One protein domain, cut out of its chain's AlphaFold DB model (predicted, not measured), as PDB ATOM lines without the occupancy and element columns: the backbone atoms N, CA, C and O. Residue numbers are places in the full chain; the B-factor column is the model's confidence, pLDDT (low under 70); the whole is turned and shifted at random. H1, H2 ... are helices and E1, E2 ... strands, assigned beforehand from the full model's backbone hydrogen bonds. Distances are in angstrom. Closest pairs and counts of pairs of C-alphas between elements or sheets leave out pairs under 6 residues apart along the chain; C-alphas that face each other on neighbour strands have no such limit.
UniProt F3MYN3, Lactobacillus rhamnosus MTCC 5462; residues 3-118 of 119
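What this domain is: This is residues 3 to 118 of the 119 residues of a protein of Lactobacillus rhamnosus MTCC 5462 (UniProt F3MYN3). A strongly twisted wall of five parallel strands, in the order E2 E1 E3 E4 E5, has H1 grazing it near its E2 edge, while the helical hairpin H3 and H4 reaches away as an arm. Short H2 is near the last residues of E1 and E3, and residues 12 to 17 stick out. The printed part has 116 residues with four named helices and five named strands, E1 H1 E2 E3 H2 E4 H3 H4 E5, class mixed. It is compact, with a radius of gyration of the C-alphas of 15.0 A, spanning 48 by 32 by 28 A.

How they stand to each other: E1, residues 3 to 7, has parallel neighbours E2, residues 37 to 41, and E3, residues 49 to 52; N 4 and O 38, 2.9 A, and N 7 and O 51, 2.8 A, are within hydrogen-bond range. E4, residues 70 to 75, has parallel neighbours E3 and E5, residues 109 to 112, with N 52 and O 72, and N 111 and O 73, each 2.8 A. H1, residues 18 to 31, only grazes the sheet; its closest C-alphas to E2 are Lys 30 and Ile 39, 7.3 A. H2, residues 57 to 62, and H4, residues 90 to 104, only graze it too. H3, residues 79 to 84, is not on it but touches residues 96 to 101 of H4 alone, closest C-alphas Pro 79 and Asp 97, 5.1 A, at a steep tilt of 41 degrees, opposite ways. Three strand-helix-strand units, parallel neighbour strands joined through helices, have right-handed crossovers: E1, H1, E2; E3, H2, E4; E4, H3 H4, E5. Every O i to N i+4 pair is within hydrogen-bond range in H2 and H4, 9 of 10 in H1, and 0 of 2 in H3, with 1 of 3 O i to N i+3 pairs.

Where its parts are: E1 begins at C-alpha 3 (58.437, 37.571, 184.181). H1 is 20.8 A long, E4 16.0 A and H4 21.2 A. E5 ends at C-alpha 112 (66.731, 57.623, 179.113).

The domain as a whole: The C-alphas farthest apart, Asn 35 and Arg 90, are 48.7 A apart. The printed part has no cut and no long link. Residues 10 to 19, 80 to 87 and 114 to 118 have pLDDT under 70.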
ATOM      1  N   VAL A   3      57.499  37.616 183.057       97.94
ATOM      2  CA  VAL A   3      58.437  37.571 184.181       97.94
ATOM      3  C   VAL A   3      59.499  38.644 183.999       97.94
ATOM      4  O   VAL A   3      60.304  38.593 183.064       97.94
ATOM      5  N   ILE A   4      59.549  39.590 184.934       97.81
ATOM      6  CA  ILE A   4      60.482  40.715 184.907       97.81
ATOM      7  C   ILE A   4      61.401  40.628 186.121       97.81
ATOM      8  O   ILE A   4      60.954  40.683 187.266       97.81
ATOM      9  N   ASN A   5      62.707  40.535 185.878       97.75
ATOM     10  CA  ASN A   5      63.705  40.665 186.934       97.75
ATOM     11  C   ASN A   5      64.263  42.091 186.939       97.75
ATOM     12  O   ASN A   5      64.982  42.492 186.025       97.75
ATOM     13  N   MET A   6      63.952  42.838 187.993       96.19
ATOM     14  CA  MET A   6      64.465  44.176 188.264       96.19
ATOM     15  C   MET A   6      65.810  44.070 188.989       96.19
ATOM     16  O   MET A   6      65.883  43.533 190.096       96.19
ATOM     17  N   PHE A   7      66.876  44.582 188.380       94.94
ATOM     18  CA  PHE A   7      68.213  44.657 188.963       94.94
ATOM     19  C   PHE A   7      68.491  46.081 189.441       94.94
ATOM     20  O   PHE A   7      68.721  46.985 188.637       94.94
ATOM     21  N   SER A   8      68.450  46.284 190.756       91.00
ATOM     22  CA  SER A   8      68.584  47.600 191.380       91.00
ATOM     23  C   SER A   8      69.315  47.504 192.714       91.00
ATOM     24  O   SER A   8      69.041  46.617 193.527       91.00
ATOM     25  N   SER A   9      70.219  48.452 192.959       85.00
ATOM     26  CA  SER A   9      70.859  48.652 194.265       85.00
ATOM     27  C   SER A   9      70.277  49.853 195.026       85.00
ATOM     28  O   SER A   9      70.809  50.202 196.076       85.00
ATOM     29  N   ALA A  10      69.180  50.456 194.544       68.56
ATOM     30  CA  ALA A  10      68.579  51.667 195.123       68.56
ATOM     31  C   ALA A  10      68.177  51.518 196.605       68.56
ATOM     32  O   ALA A  10      68.227  52.484 197.355       68.56
ATOM     33  N   ASN A  11      67.869  50.301 197.059       59.44
ATOM     34  CA  ASN A  11      67.474  50.043 198.450       59.44
ATOM     35  C   ASN A  11      68.661  49.966 199.434       59.44
ATOM     36  O   ASN A  11      68.438  49.740 200.620       59.44
ATOM     37  N   LYS A  12      69.920  50.076 198.976       57.75
ATOM     38  CA  LYS A  12      71.103  49.897 199.843       57.75
ATOM     39  C   LYS A  12      71.533  51.153 200.604       57.75
ATOM     40  O   LYS A  12      72.313  51.022 201.540       57.75
ATOM     41  N   VAL A  13      71.066  52.342 200.223       51.75
ATOM     42  CA  VAL A  13      71.440  53.598 200.888       51.75
ATOM     43  C   VAL A  13      70.175  54.413 201.130       51.75
ATOM     44  O   VAL A  13      69.547  54.887 200.187       51.75
ATOM     45  N   ALA A  14      69.767  54.525 202.395       46.28
ATOM     46  CA  ALA A  14      68.640  55.361 202.786       46.28
ATOM     47  C   ALA A  14      69.037  56.837 202.659       46.28
ATOM     48  O   ALA A  14      70.023  57.268 203.248       46.28
ATOM     49  N   GLY A  15      68.257  57.599 201.893       50.00
ATOM     50  CA  GLY A  15      68.457  59.032 201.707       50.00
ATOM     51  C   GLY A  15      69.271  59.357 200.461       50.00
ATOM     52  O   GLY A  15      70.490  59.400 200.524       50.00
ATOM     53  N   GLN A  16      68.559  59.574 199.351       47.91
ATOM     54  CA  GLN A  16      68.789  60.520 198.244       47.91
ATOM     55  C   GLN A  16      67.596  60.339 197.283       47.91
ATOM     56  O   GLN A  16      67.154  59.209 197.068       47.91
ATOM     57  N   GLY A  17      67.041  61.419 196.719       54.78
ATOM     58  CA  GLY A  17      65.788  61.409 195.930       54.78
ATOM     59  C   GLY A  17      65.729  60.422 194.747       54.78
ATOM     60  O   GLY A  17      64.652  60.127 194.242       54.78
ATOM     61  N   VAL A  18      66.865  59.835 194.359       57.91
ATOM     62  CA  VAL A  18      67.012  58.791 193.330       57.91
ATOM     63  C   VAL A  18      66.258  57.495 193.679       57.91
ATOM     64  O   VAL A  18      65.758  56.810 192.789       57.91
ATOM     65  N   GLY A  19      66.121  57.157 194.966       66.19
ATOM     66  CA  GLY A  19      65.368  55.970 195.395       66.19
ATOM     67  C   GLY A  19      63.847  56.096 195.227       66.19
ATOM     68  O   GLY A  19      63.156  55.077 195.135       66.19
ATOM     69  N   ALA A  20      63.321  57.325 195.157       73.12
ATOM     70  CA  ALA A  20      61.882  57.582 195.102       73.12
ATOM     71  C   ALA A  20      61.270  57.130 193.769       73.12
ATOM     72  O   ALA A  20      60.297  56.383 193.781       73.12
ATOM     73  N   VAL A  21      61.907  57.461 192.637       78.25
ATOM     74  CA  VAL A  21      61.437  57.071 191.292       78.25
ATOM     75  C   VAL A  21      61.363  55.552 191.146       78.25
ATOM     76  O   VAL A  21      60.378  55.015 190.645       78.25
ATOM     77  N   TYR A  22      62.388  54.836 191.617       84.38
ATOM     78  CA  TYR A  22      62.381  53.374 191.588       84.38
ATOM     79  C   TYR A  22      61.263  52.798 192.466       84.38
ATOM     80  O   TYR A  22      60.599  51.843 192.069       84.38
ATOM     81  N   THR A  23      61.043  53.372 193.650       85.88
ATOM     82  CA  THR A  23      59.995  52.920 194.574       85.88
ATOM     83  C   THR A  23      58.604  53.128 193.983       85.88
ATOM     84  O   THR A  23      57.789  52.209 194.023       85.88
ATOM     85  N   GLU A  24      58.355  54.290 193.382       87.75
ATOM     86  CA  GLU A  24      57.093  54.617 192.719       87.75
ATOM     87  C   GLU A  24      56.839  53.713 191.507       87.75
ATOM     88  O   GLU A  24      55.788  53.081 191.431       87.75
ATOM     89  N   LEU A  25      57.838  53.530 190.632       89.12
ATOM     90  CA  LEU A  25      57.766  52.585 189.512       89.12
ATOM     91  C   LEU A  25      57.401  51.174 189.992       89.12
ATOM     92  O   LEU A  25      56.522  50.523 189.435       89.12
ATOM     93  N   MET A  26      58.076  50.688 191.035       92.12
ATOM     94  CA  MET A  26      57.800  49.370 191.606       92.12
ATOM     95  C   MET A  26      56.404  49.288 192.231       92.12
ATOM     96  O   MET A  26      55.807  48.213 192.202       92.12
ATOM     97  N   GLY A  27      55.903  50.389 192.797       92.31
ATOM     98  CA  GLY A  27      54.542  50.514 193.308       92.31
ATOM     99  C   GLY A  27      53.512  50.361 192.194       92.31
ATOM    100  O   GLY A  27      52.686  49.457 192.268       92.31
ATOM    101  N   LEU A  28      53.628  51.159 191.128       93.25
ATOM    102  CA  LEU A  28      52.731  51.114 189.966       93.25
ATOM    103  C   LEU A  28      52.736  49.737 189.294       93.25
ATOM    104  O   LEU A  28      51.684  49.147 189.077       93.25
ATOM    105  N   LEU A  29      53.916  49.158 189.046       93.75
ATOM    106  CA  LEU A  29      54.021  47.827 188.431       93.75
ATOM    107  C   LEU A  29      53.358  46.729 189.271       93.75
ATOM    108  O   LEU A  29      52.813  45.775 188.722       93.75
ATOM    109  N   LYS A  30      53.431  46.832 190.600       92.75
ATOM    110  CA  LYS A  30      52.836  45.843 191.505       92.75
ATOM    111  C   LYS A  30      51.359  46.085 191.784       92.75
ATOM    112  O   LYS A  30      50.694  45.133 192.168       92.75
ATOM    113  N   HIS A  31      50.879  47.317 191.658       94.00
ATOM    114  CA  HIS A  31      49.487  47.673 191.905       94.00
ATOM    115  C   HIS A  31      48.653  47.541 190.626       94.00
ATOM    116  O   HIS A  31      47.711  46.755 190.589       94.00
ATOM    117  N   ASP A  32      49.050  48.236 189.559       95.12
ATOM    118  CA  ASP A  32      48.253  48.363 188.334       95.12
ATOM    119  C   ASP A  32      48.433  47.163 187.396       95.12
ATOM    120  O   ASP A  32      47.513  46.794 186.673       95.12
ATOM    121  N   PHE A  33      49.600  46.511 187.442       94.44
ATOM    122  CA  PHE A  33      49.970  45.429 186.517       94.44
ATOM    123  C   PHE A  33      50.195  44.077 187.208       94.44
ATOM    124  O   PHE A  33      50.841  43.184 186.653       94.44
ATOM    125  N   ALA A  34      49.641  43.886 188.410       93.25
ATOM    126  CA  ALA A  34      49.828  42.674 189.217       93.25
ATOM    127  C   ALA A  34      49.427  41.375 188.495       93.25
ATOM    128  O   ALA A  34      50.026  40.327 188.726       93.25
ATOM    129  N   ASN A  35      48.420  41.447 187.619       95.38
ATOM    130  CA  ASN A  35      47.898  40.303 186.864       95.38
ATOM    131  C   ASN A  35      48.628  40.083 185.528       95.38
ATOM    132  O   ASN A  35      48.475  39.039 184.893       95.38
ATOM    133  N   GLU A  36      49.441  41.048 185.103       96.31
ATOM    134  CA  GLU A  36      50.166  41.015 183.833       96.31
ATOM    135  C   GLU A  36      51.636  40.657 184.044       96.31
ATOM    136  O   GLU A  36      52.195  39.852 183.289       96.31
ATOM    137  N   PHE A  37      52.256  41.191 185.102       96.62
ATOM    138  CA  PHE A  37      53.691  41.092 185.341       96.62
ATOM    139  C   PHE A  37      54.032  40.395 186.654       96.62
ATOM    140  O   PHE A  37      53.572  40.758 187.733       96.62
ATOM    141  N   GLN A  38      54.946  39.430 186.574       96.94
ATOM    142  CA  GLN A  38      55.601  38.868 187.746       96.94
ATOM    143  C   GLN A  38      56.922  39.603 187.973       96.94
ATOM    144  O   GLN A  38      57.922  39.326 187.307       96.94
ATOM    145  N   ILE A  39      56.931  40.533 188.930       96.25
ATOM    146  CA  ILE A  39      58.108  41.349 189.237       96.25
ATOM    147  C   ILE A  39      58.970  40.694 190.321       96.25
ATOM    148  O   ILE A  39      58.577  40.598 191.485       96.25
ATOM    149  N   ASN A  40      60.199  40.326 189.967       95.88
ATOM    150  CA  ASN A  40      61.222  39.862 190.899       95.88
ATOM    151  C   ASN A  40      62.299  40.933 191.080       95.88
ATOM    152  O   ASN A  40      62.712  41.565 190.114       95.88
ATOM    153  N   VAL A  41      62.839  41.088 192.289       94.88
ATOM    154  CA  VAL A  41      63.945  42.025 192.554       94.88
ATOM    155  C   VAL A  41      65.236  41.253 192.805       94.88
ATOM    156  O   VAL A  41      65.274  40.365 193.656       94.88
ATOM    157  N   ASN A  42      66.294  41.591 192.064       95.12
ATOM    158  CA  ASN A  42      67.647  41.037 192.182       95.12
ATOM    159  C   ASN A  42      67.705  39.497 192.166       95.12
ATOM    160  O   ASN A  42      68.563  38.882 192.804       95.12
ATOM    161  N   ARG A  43      66.792  38.855 191.429       95.94
ATOM    162  CA  ARG A  43      66.796  37.405 191.207       95.94
ATOM    163  C   ARG A  43      67.521  37.075 189.908       95.94
ATOM    164  O   ARG A  43      67.278  37.677 188.868       95.94
ATOM    165  N   TYR A  44      68.377  36.058 189.949       95.62
ATOM    166  CA  TYR A  44      69.154  35.583 188.795       95.62
ATOM    167  C   TYR A  44      68.510  34.344 188.138       95.62
ATOM    168  O   TYR A  44      69.183  33.473 187.590       95.62
ATOM    169  N   THR A  45      67.178  34.267 188.183       95.94
ATOM    170  CA  THR A  45      66.328  33.211 187.601       95.94
ATOM    171  C   THR A  45      65.919  33.549 186.170       95.94
ATOM    172  O   THR A  45      65.937  34.723 185.809       95.94
ATOM    173  N   ARG A  46      65.572  32.563 185.332       97.56
ATOM    174  CA  ARG A  46      65.112  32.837 183.955       97.56
ATOM    175  C   ARG A  46      63.954  33.849 183.969       97.56
ATOM    176  O   ARG A  46      63.041  33.692 184.771       97.56
ATOM    177  N   SER A  47      64.030  34.863 183.112       97.81
ATOM    178  CA  SER A  47      63.007  35.900 182.954       97.81
ATOM    179  C   SER A  47      62.825  36.267 181.483       97.81
ATOM    180  O   SER A  47      63.729  36.035 180.674       97.81
ATOM    181  N   ASP A  48      61.668  36.838 181.155       98.31
ATOM    182  CA  ASP A  48      61.365  37.367 179.821       98.31
ATOM    183  C   ASP A  48      62.044  38.723 179.618       98.31
ATOM    184  O   ASP A  48      62.575  39.013 178.545       98.31
ATOM    185  N   ILE A  49      62.085  39.526 180.688       97.94
ATOM    186  CA  ILE A  49      62.741  40.832 180.730       97.94
ATOM    187  C   ILE A  49      63.702  40.883 181.923       97.94
ATOM    188  O   ILE A  49      63.397  40.422 183.028       97.94
ATOM    189  N   SER A  50      64.887  41.452 181.712       98.31
ATOM    190  CA  SER A  50      65.800  41.878 182.776       98.31
ATOM    191  C   SER A  50      65.992  43.385 182.688       98.31
ATOM    192  O   SER A  50      66.610  43.876 181.746       98.31
ATOM    193  N   HIS A  51      65.469  44.114 183.669       96.75
ATOM    194  CA  HIS A  51      65.550  45.570 183.716       96.75
ATOM    195  C   HIS A  51      66.664  45.984 184.678       96.75
ATOM    196  O   HIS A  51      66.567  45.795 185.890       96.75
ATOM    197  N   TYR A  52      67.731  46.554 184.134       95.44
ATOM    198  CA  TYR A  52      68.892  47.038 184.868       95.44
ATOM    199  C   TYR A  52      68.731  48.513 185.208       95.44
ATOM    200  O   TYR A  52      68.900  49.381 184.358       95.44
ATOM    201  N   HIS A  53      68.412  48.786 186.468       91.44
ATOM    202  CA  HIS A  53      68.204  50.137 186.982       91.44
ATOM    203  C   HIS A  53      69.461  50.731 187.635       91.44
ATOM    204  O   HIS A  53      69.526  51.920 187.931       91.44
ATOM    205  N   THR A  54      70.475  49.902 187.890       89.31
ATOM    206  CA  THR A  54      71.762  50.328 188.443       89.31
ATOM    207  C   THR A  54      72.902  49.689 187.663       89.31
ATOM    208  O   THR A  54      72.838  48.510 187.314       89.31
ATOM    209  N   ILE A  55      73.972  50.444 187.434       89.56
ATOM    210  CA  ILE A  55      75.238  49.890 186.953       89.56
ATOM    211  C   ILE A  55      75.969  49.282 188.154       89.56
ATOM    212  O   ILE A  55      76.426  49.995 189.041       89.56
ATOM    213  N   ASP A  56      76.084  47.957 188.181       91.19
ATOM    214  CA  ASP A  56      76.746  47.190 189.245       91.19
ATOM    215  C   ASP A  56      77.541  46.030 188.616       91.19
ATOM    216  O   ASP A  56      77.017  45.377 187.707       91.19
ATOM    217  N   PRO A  57      78.778  45.733 189.058       92.19
ATOM    218  CA  PRO A  57      79.597  44.677 188.456       92.19
ATOM    219  C   PRO A  57      78.936  43.292 188.439       92.19
ATOM    220  O   PRO A  57      79.085  42.547 187.468       92.19
ATOM    221  N   LYS A  58      78.159  42.940 189.474       94.81
ATOM    222  CA  LYS A  58      77.416  41.669 189.517       94.81
ATOM    223  C   LYS A  58      76.291  41.668 188.490       94.81
ATOM    224  O   LYS A  58      76.050  40.655 187.830       94.81
ATOM    225  N   PHE A  59      75.628  42.807 188.314       96.06
ATOM    226  CA  PHE A  59      74.603  42.961 187.290       96.06
ATOM    227  C   PHE A  59      75.211  42.898 185.890       96.06
ATOM    228  O   PHE A  59      74.676  42.176 185.051       96.06
ATOM    229  N   TYR A  60      76.366  43.530 185.663       96.62
ATOM    230  CA  TYR A  60      77.097  43.444 184.399       96.62
ATOM    231  C   TYR A  60      77.427  41.993 184.049       96.62
ATOM    232  O   TYR A  60      77.096  41.529 182.956       96.62
ATOM    233  N   LEU A  61      77.984  41.242 185.004       96.81
ATOM    234  CA  LEU A  61      78.292  39.825 184.821       96.81
ATOM    235  C   LEU A  61      77.034  38.995 184.513       96.81
ATOM    236  O   LEU A  61      77.067  38.074 183.698       96.81
ATOM    237  N   SER A  62      75.891  39.351 185.100       96.56
ATOM    238  CA  SER A  62      74.631  38.663 184.809       96.56
ATOM    239  C   SER A  62      74.170  38.819 183.356       96.56
ATOM    240  O   SER A  62      73.515  37.911 182.840       96.56
ATOM    241  N   THR A  63      74.548  39.912 182.670       97.19
ATOM    242  CA  THR A  63      74.152  40.181 181.271       97.19
ATOM    243  C   THR A  63      74.722  39.171 180.275       97.19
ATOM    244  O   THR A  63      74.277  39.108 179.129       97.19
ATOM    245  N   PHE A  64      75.725  38.384 180.674       96.75
ATOM    246  CA  PHE A  64      76.315  37.330 179.847       96.75
ATOM    247  C   PHE A  64      75.494  36.036 179.867       96.75
ATOM    248  O   PHE A  64      75.692  35.156 179.031       96.75
ATOM    249  N   SER A  65      74.536  35.913 180.787       96.00
ATOM    250  CA  SER A  65      73.669  34.744 180.867       96.00
ATOM    251  C   SER A  65      72.545  34.792 179.831       96.00
ATOM    252  O   SER A  65      71.782  35.754 179.767       96.00
ATOM    253  N   LYS A  66      72.326  33.679 179.117       93.44
ATOM    254  CA  LYS A  66      71.155  33.489 178.235       93.44
ATOM    255  C   LYS A  66      69.812  33.465 178.987       93.44
ATOM    256  O   LYS A  66      68.758  33.454 178.366       93.44
ATOM    257  N   LYS A  67      69.824  33.435 180.325       96.44
ATOM    258  CA  LYS A  67      68.614  33.415 181.170       96.44
ATOM    259  C   LYS A  67      68.016  34.811 181.416       96.44
ATOM    260  O   LYS A  67      67.110  34.915 182.232       96.44
ATOM    261  N   ARG A  68      68.550  35.872 180.802       96.94
ATOM    262  CA  ARG A  68      68.143  37.262 181.077       96.94
ATOM    263  C   ARG A  68      66.981  37.780 180.220       96.94
ATOM    264  O   ARG A  68      66.493  38.863 180.527       96.94
ATOM    265  N   GLY A  69      66.552  37.049 179.192       97.06
ATOM    266  CA  GLY A  69      65.536  37.552 178.262       97.06
ATOM    267  C   GLY A  69      65.982  38.855 177.584       97.06
ATOM    268  O   GLY A  69      67.185  39.055 177.380       97.06
ATOM    269  N   ARG A  70      65.031  39.740 177.266       98.06
ATOM    270  CA  ARG A  70      65.315  41.091 176.759       98.06
ATOM    271  C   ARG A  70      65.905  41.946 177.884       98.06
ATOM    272  O   ARG A  70      65.307  42.083 178.951       98.06
ATOM    273  N   LYS A  71      67.079  42.528 177.658       98.31
ATOM    274  CA  LYS A  71      67.786  43.377 178.623       98.31
ATOM    275  C   LYS A  71      67.428  44.839 178.366       98.31
ATOM    276  O   LYS A  71      67.733  45.361 177.298       98.31
ATOM    277  N   ILE A  72      66.832  45.494 179.353       97.31
ATOM    278  CA  ILE A  72      66.485  46.919 179.307       97.31
ATOM    279  C   ILE A  72      67.380  47.652 180.302       97.31
ATOM    280  O   ILE A  72      67.421  47.278 181.474       97.31
ATOM    281  N   GLY A  73      68.109  48.672 179.856       95.12
ATOM    282  CA  GLY A  73      68.941  49.508 180.720       95.12
ATOM    283  C   GLY A  73      68.289  50.851 181.003       95.12
ATOM    284  O   GLY A  73      67.923  51.558 180.071       95.12
ATOM    285  N   PHE A  74      68.189  51.233 182.273       91.12
ATOM    286  CA  PHE A  74      67.751  52.569 182.660       91.12
ATOM    287  C   PHE A  74      68.964  53.484 182.844       91.12
ATOM    288  O   PHE A  74      69.855  53.214 183.657       91.12
ATOM    289  N   VAL A  75      69.021  54.553 182.058       87.44
ATOM    290  CA  VAL A  75      70.178  55.443 181.969       87.44
ATOM    291  C   VAL A  75      69.937  56.669 182.839       87.44
ATOM    292  O   VAL A  75      69.245  57.609 182.450       87.44
ATOM    293  N   HIS A  76      70.544  56.654 184.025       79.00
ATOM    294  CA  HIS A  76      70.523  57.784 184.960       79.00
ATOM    295  C   HIS A  76      71.570  58.858 184.636       79.00
ATOM    296  O   HIS A  76      71.413  60.006 185.035       79.00
ATOM    297  N   PHE A  77      72.651  58.494 183.943       77.94
ATOM    298  CA  PHE A  77      73.753  59.395 183.613       77.94
ATOM    299  C   PHE A  77      74.507  58.905 182.373       77.94
ATOM    300  O   PHE A  77      74.502  57.717 182.061       77.94
ATOM    301  N   VAL A  78      75.212  59.809 181.694       77.19
ATOM    302  CA  VAL A  78      76.217  59.458 180.673       77.19
ATOM    303  C   VAL A  78      77.597  59.712 181.274       77.19
ATOM    304  O   VAL A  78      77.754  60.699 181.993       77.19
ATOM    305  N   PRO A  79      78.618  58.891 180.986       70.75
ATOM    306  CA  PRO A  79      79.993  59.138 181.422       70.75
ATOM    307  C   PRO A  79      80.480  60.591 181.277       70.75
ATOM    308  O   PRO A  79      81.009  61.163 182.228       70.75
ATOM    309  N   SER A  80      80.189  61.236 180.143       66.12
ATOM    310  CA  SER A  80      80.534  62.642 179.875       66.12
ATOM    311  C   SER A  80      79.839  63.651 180.799       66.12
ATOM    312  O   SER A  80      80.317  64.764 180.978       66.12
ATOM    313  N   THR A  81      78.720  63.284 181.428       66.00
ATOM    314  CA  THR A  81      78.008  64.150 182.388       66.00
ATOM    315  C   THR A  81      78.558  64.041 183.813       66.00
ATOM    316  O   THR A  81      78.353  64.944 184.622       66.00
ATOM    317  N   LEU A  82      79.332  62.990 184.119       62.00
ATOM    318  CA  LEU A  82      80.052  62.853 185.392       62.00
ATOM    319  C   LEU A  82      81.272  63.790 185.476       62.00
ATOM    320  O   LEU A  82      81.887  63.897 186.540       62.00
ATOM    321  N   ASP A  83      81.657  64.462 184.379       56.62
ATOM    322  CA  ASP A  83      82.773  65.427 184.317       56.62
ATOM    323  C   ASP A  83      82.661  66.554 185.336       56.62
ATOM    324  O   ASP A  83      83.677  66.951 185.904       56.62
ATOM    325  N   ALA A  84      81.443  66.975 185.666       54.03
ATOM    326  CA  ALA A  84      81.225  68.083 186.584       54.03
ATOM    327  C   ALA A  84      81.198  67.688 188.076       54.03
ATOM    328  O   ALA A  84      81.400  68.552 188.926       54.03
ATOM    329  N   SER A  85      80.949  66.416 188.426       56.75
ATOM    330  CA  SER A  85      80.532  66.056 189.798       56.75
ATOM    331  C   SER A  85      81.556  65.274 190.630       56.75
ATOM    332  O   SER A  85      81.447  65.277 191.855       56.75
ATOM    333  N   LEU A  86      82.526  64.585 190.020       62.78
ATOM    334  CA  LEU A  86      83.447  63.679 190.726       62.78
ATOM    335  C   LEU A  86      84.906  63.978 190.361       62.78
ATOM    336  O   LEU A  86      85.331  63.778 189.224       62.78
ATOM    337  N   LYS A  87      85.703  64.416 191.346       65.69
ATOM    338  CA  LYS A  87      87.161  64.576 191.207       65.69
ATOM    339  C   LYS A  87      87.847  63.205 191.266       65.69
ATOM    340  O   LYS A  87      88.360  62.808 192.307       65.69
ATOM    341  N   LEU A  88      87.832  62.468 190.156       74.12
ATOM    342  CA  LEU A  88      88.538  61.189 190.014       74.12
ATOM    343  C   LEU A  88      89.867  61.366 189.259       74.12
ATOM    344  O   LEU A  88      89.926  62.153 188.310       74.12
ATOM    345  N   PRO A  89      90.926  60.606 189.605       81.38
ATOM    346  CA  PRO A  89      92.127  60.523 188.779       81.38
ATOM    347  C   PRO A  89      91.785  60.086 187.346       81.38
ATOM    348  O   PRO A  89      90.940  59.210 187.142       81.38
ATOM    349  N   ARG A  90      92.476  60.649 186.344       79.19
ATOM    350  CA  ARG A  90      92.166  60.462 184.910       79.19
ATOM    351  C   ARG A  90      92.054  58.990 184.483       79.19
ATOM    352  O   ARG A  90      91.201  58.656 183.667       79.19
ATOM    353  N   VAL A  91      92.882  58.111 185.050       81.69
ATOM    354  CA  VAL A  91      92.856  56.664 184.764       81.69
ATOM    355  C   VAL A  91      91.587  56.003 185.307       81.69
ATOM    356  O   VAL A  91      90.901  55.308 184.562       81.69
ATOM    357  N   ALA A  92      91.240  56.257 186.574       82.06
ATOM    358  CA  ALA A  92      90.037  55.706 187.204       82.06
ATOM    359  C   ALA A  92      88.767  56.158 186.468       82.06
ATOM    360  O   ALA A  92      87.853  55.365 186.225       82.06
ATOM    361  N   ARG A  93      88.751  57.420 186.034       80.62
ATOM    362  CA  ARG A  93      87.686  57.976 185.203       80.62
ATOM    363  C   ARG A  93      87.526  57.208 183.895       80.62
ATOM    364  O   ARG A  93      86.467  56.657 183.625       80.62
ATOM    365  N   TRP A  94      88.604  57.084 183.129       81.12
ATOM    366  CA  TRP A  94      88.580  56.373 181.856       81.12
ATOM    367  C   TRP A  94      88.126  54.913 181.999       81.12
ATOM    368  O   TRP A  94      87.390  54.409 181.149       81.12
ATOM    369  N   THR A  95      88.511  54.233 183.085       85.50
ATOM    370  CA  THR A  95      88.015  52.877 183.359       85.50
ATOM    371  C   THR A  95      86.515  52.852 183.652       85.50
ATOM    372  O   THR A  95      85.822  51.977 183.135       85.50
ATOM    373  N   LEU A  96      85.999  53.816 184.423       84.88
ATOM    374  CA  LEU A  96      84.575  53.930 184.741       84.88
ATOM    375  C   LEU A  96      83.739  54.242 183.494       84.88
ATOM    376  O   LEU A  96      82.688  53.630 183.296       84.88
ATOM    377  N   ASP A  97      84.229  55.131 182.630       86.38
ATOM    378  CA  ASP A  97      83.555  55.516 181.389       86.38
ATOM    379  C   ASP A  97      83.453  54.318 180.443       86.38
ATOM    380  O   ASP A  97      82.377  53.992 179.935       86.38
ATOM    381  N   ARG A  98      84.568  53.597 180.263       89.31
ATOM    382  CA  ARG A  98      84.608  52.366 179.464       89.31
ATOM    383  C   ARG A  98      83.696  51.290 180.023       89.31
ATOM    384  O   ARG A  98      82.993  50.646 179.251       89.31
ATOM    385  N   TYR A  99      83.709  51.094 181.336       91.62
ATOM    386  CA  TYR A  99      82.862  50.111 181.999       91.62
ATOM    387  C   TYR A  99      81.374  50.446 181.842       91.62
ATOM    388  O   TYR A  99      80.591  49.584 181.449       91.62
ATOM    389  N   THR A 100      80.996  51.705 182.058       91.19
ATOM    390  CA  THR A 100      79.623  52.193 181.875       91.19
ATOM    391  C   THR A 100      79.154  51.996 180.437       91.19
ATOM    392  O   THR A 100      78.097  51.411 180.197       91.19
ATOM    393  N   LEU A 101      79.970  52.407 179.463       91.75
ATOM    394  CA  LEU A 101      79.650  52.235 178.050       91.75
ATOM    395  C   LEU A 101      79.556  50.753 177.665       91.75
ATOM    396  O   LEU A 101      78.658  50.365 176.919       91.75
ATOM    397  N   ALA A 102      80.463  49.915 178.173       94.44
ATOM    398  CA  ALA A 102      80.410  48.476 177.959       94.44
ATOM    399  C   ALA A 102      79.117  47.882 178.524       94.44
ATOM    400  O   ALA A 102      78.497  47.070 177.846       94.44
ATOM    401  N   PHE A 103      78.672  48.321 179.705       95.38
ATOM    402  CA  PHE A 103      77.392  47.916 180.282       95.38
ATOM    403  C   PHE A 103      76.225  48.294 179.367       95.38
ATOM    404  O   PHE A 103      75.419  47.429 179.031       95.38
ATOM    405  N   TYR A 104      76.143  49.549 178.916       94.38
ATOM    406  CA  TYR A 104      75.054  49.997 178.039       94.38
ATOM    407  C   TYR A 104      75.011  49.239 176.715       94.38
ATOM    408  O   TYR A 104      73.937  48.829 176.289       94.38
ATOM    409  N   LYS A 105      76.169  48.926 176.126       95.12
ATOM    410  CA  LYS A 105      76.261  48.092 174.917       95.12
ATOM    411  C   LYS A 105      75.769  46.651 175.109       95.12
ATOM    412  O   LYS A 105      75.594  45.937 174.126       95.12
ATOM    413  N   ARG A 106      75.571  46.187 176.348       96.50
ATOM    414  CA  ARG A 106      74.952  44.880 176.629       96.50
ATOM    415  C   ARG A 106      73.431  44.939 176.623       96.50
ATOM    416  O   ARG A 106      72.822  43.869 176.629       96.50
ATOM    417  N   MET A 107      72.825  46.119 176.692       97.31
ATOM    418  CA  MET A 107      71.374  46.271 176.730       97.31
ATOM    419  C   MET A 107      70.807  46.156 175.319       97.31
ATOM    420  O   MET A 107      71.453  46.561 174.357       97.31
ATOM    421  N   ASP A 108      69.616  45.579 175.210       97.56
ATOM    422  CA  ASP A 108      68.897  45.528 173.941       97.56
ATOM    423  C   ASP A 108      68.084  46.816 173.729       97.56
ATOM    424  O   ASP A 108      67.851  47.198 172.594       97.56
ATOM    425  N   GLU A 109      67.679  47.481 174.817       96.25
ATOM    426  CA  GLU A 109      67.022  48.794 174.814       96.25
ATOM    427  C   GLU A 109      67.549  49.667 175.957       96.25
ATOM    428  O   GLU A 109      67.867  49.160 177.041       96.25
ATOM    429  N   LEU A 110      67.600  50.982 175.736       94.06
ATOM    430  CA  LEU A 110      67.961  51.969 176.753       94.06
ATOM    431  C   LEU A 110      66.798  52.935 176.985       94.06
ATOM    432  O   LEU A 110      66.323  53.582 176.058       94.06
ATOM    433  N   VAL A 111      66.374  53.061 178.240       91.06
ATOM    434  CA  VAL A 111      65.386  54.050 178.678       91.06
ATOM    435  C   VAL A 111      66.144  55.218 179.300       91.06
ATOM    436  O   VAL A 111      66.827  55.048 180.311       91.06
ATOM    437  N   VAL A 112      66.048  56.394 178.681       87.56
ATOM    438  CA  VAL A 112      66.731  57.623 179.113       87.56
ATOM    439  C   VAL A 112      65.734  58.591 179.746       87.56
ATOM    440  O   VAL A 112      64.613  58.740 179.270       87.56
ATOM    441  N   VAL A 113      66.149  59.289 180.806       75.00
ATOM    442  CA  VAL A 113      65.307  60.295 181.485       75.00
ATOM    443  C   VAL A 113      65.298  61.660 180.783       75.00
ATOM    444  O   VAL A 113      64.483  62.518 181.110       75.00
ATOM    445  N   ASN A 114      66.196  61.886 179.818       67.56
ATOM    446  CA  ASN A 114      66.270  63.121 179.038       67.56
ATOM    447  C   ASN A 114      66.780  62.825 177.610       67.56
ATOM    448  O   ASN A 114      67.859  62.249 177.472       67.56
ATOM    449  N   PRO A 115      66.067  63.236 176.542       53.41
ATOM    450  CA  PRO A 115      66.440  62.938 175.155       53.41
ATOM    451  C   PRO A 115      67.768  63.564 174.696       53.41
ATOM    452  O   PRO A 115      68.338  63.100 173.713       53.41
ATOM    453  N   LYS A 116      68.327  64.550 175.418       55.16
ATOM    454  CA  LYS A 116      69.677  65.084 175.129       55.16
ATOM    455  C   LYS A 116      70.819  64.094 175.420       55.16
ATOM    456  O   LYS A 116      71.972  64.419 175.161       55.16
ATOM    457  N   LEU A 117      70.526  62.914 175.977       50.81
ATOM    458  CA  LEU A 117      71.511  61.852 176.223       50.81
ATOM    459  C   LEU A 117      71.944  61.085 174.962       50.81
ATOM    460  O   LEU A 117      72.893  60.305 175.037       50.81
ATOM    461  N   HIS A 118      71.283  61.294 173.823       42.62
ATOM    462  CA  HIS A 118      71.753  60.803 172.532       42.62
ATOM    463  C   HIS A 118      72.557  61.916 171.851       42.62
ATOM    464  O   HIS A 118      71.980  62.877 171.346       42.62
TER     465      HIS A 118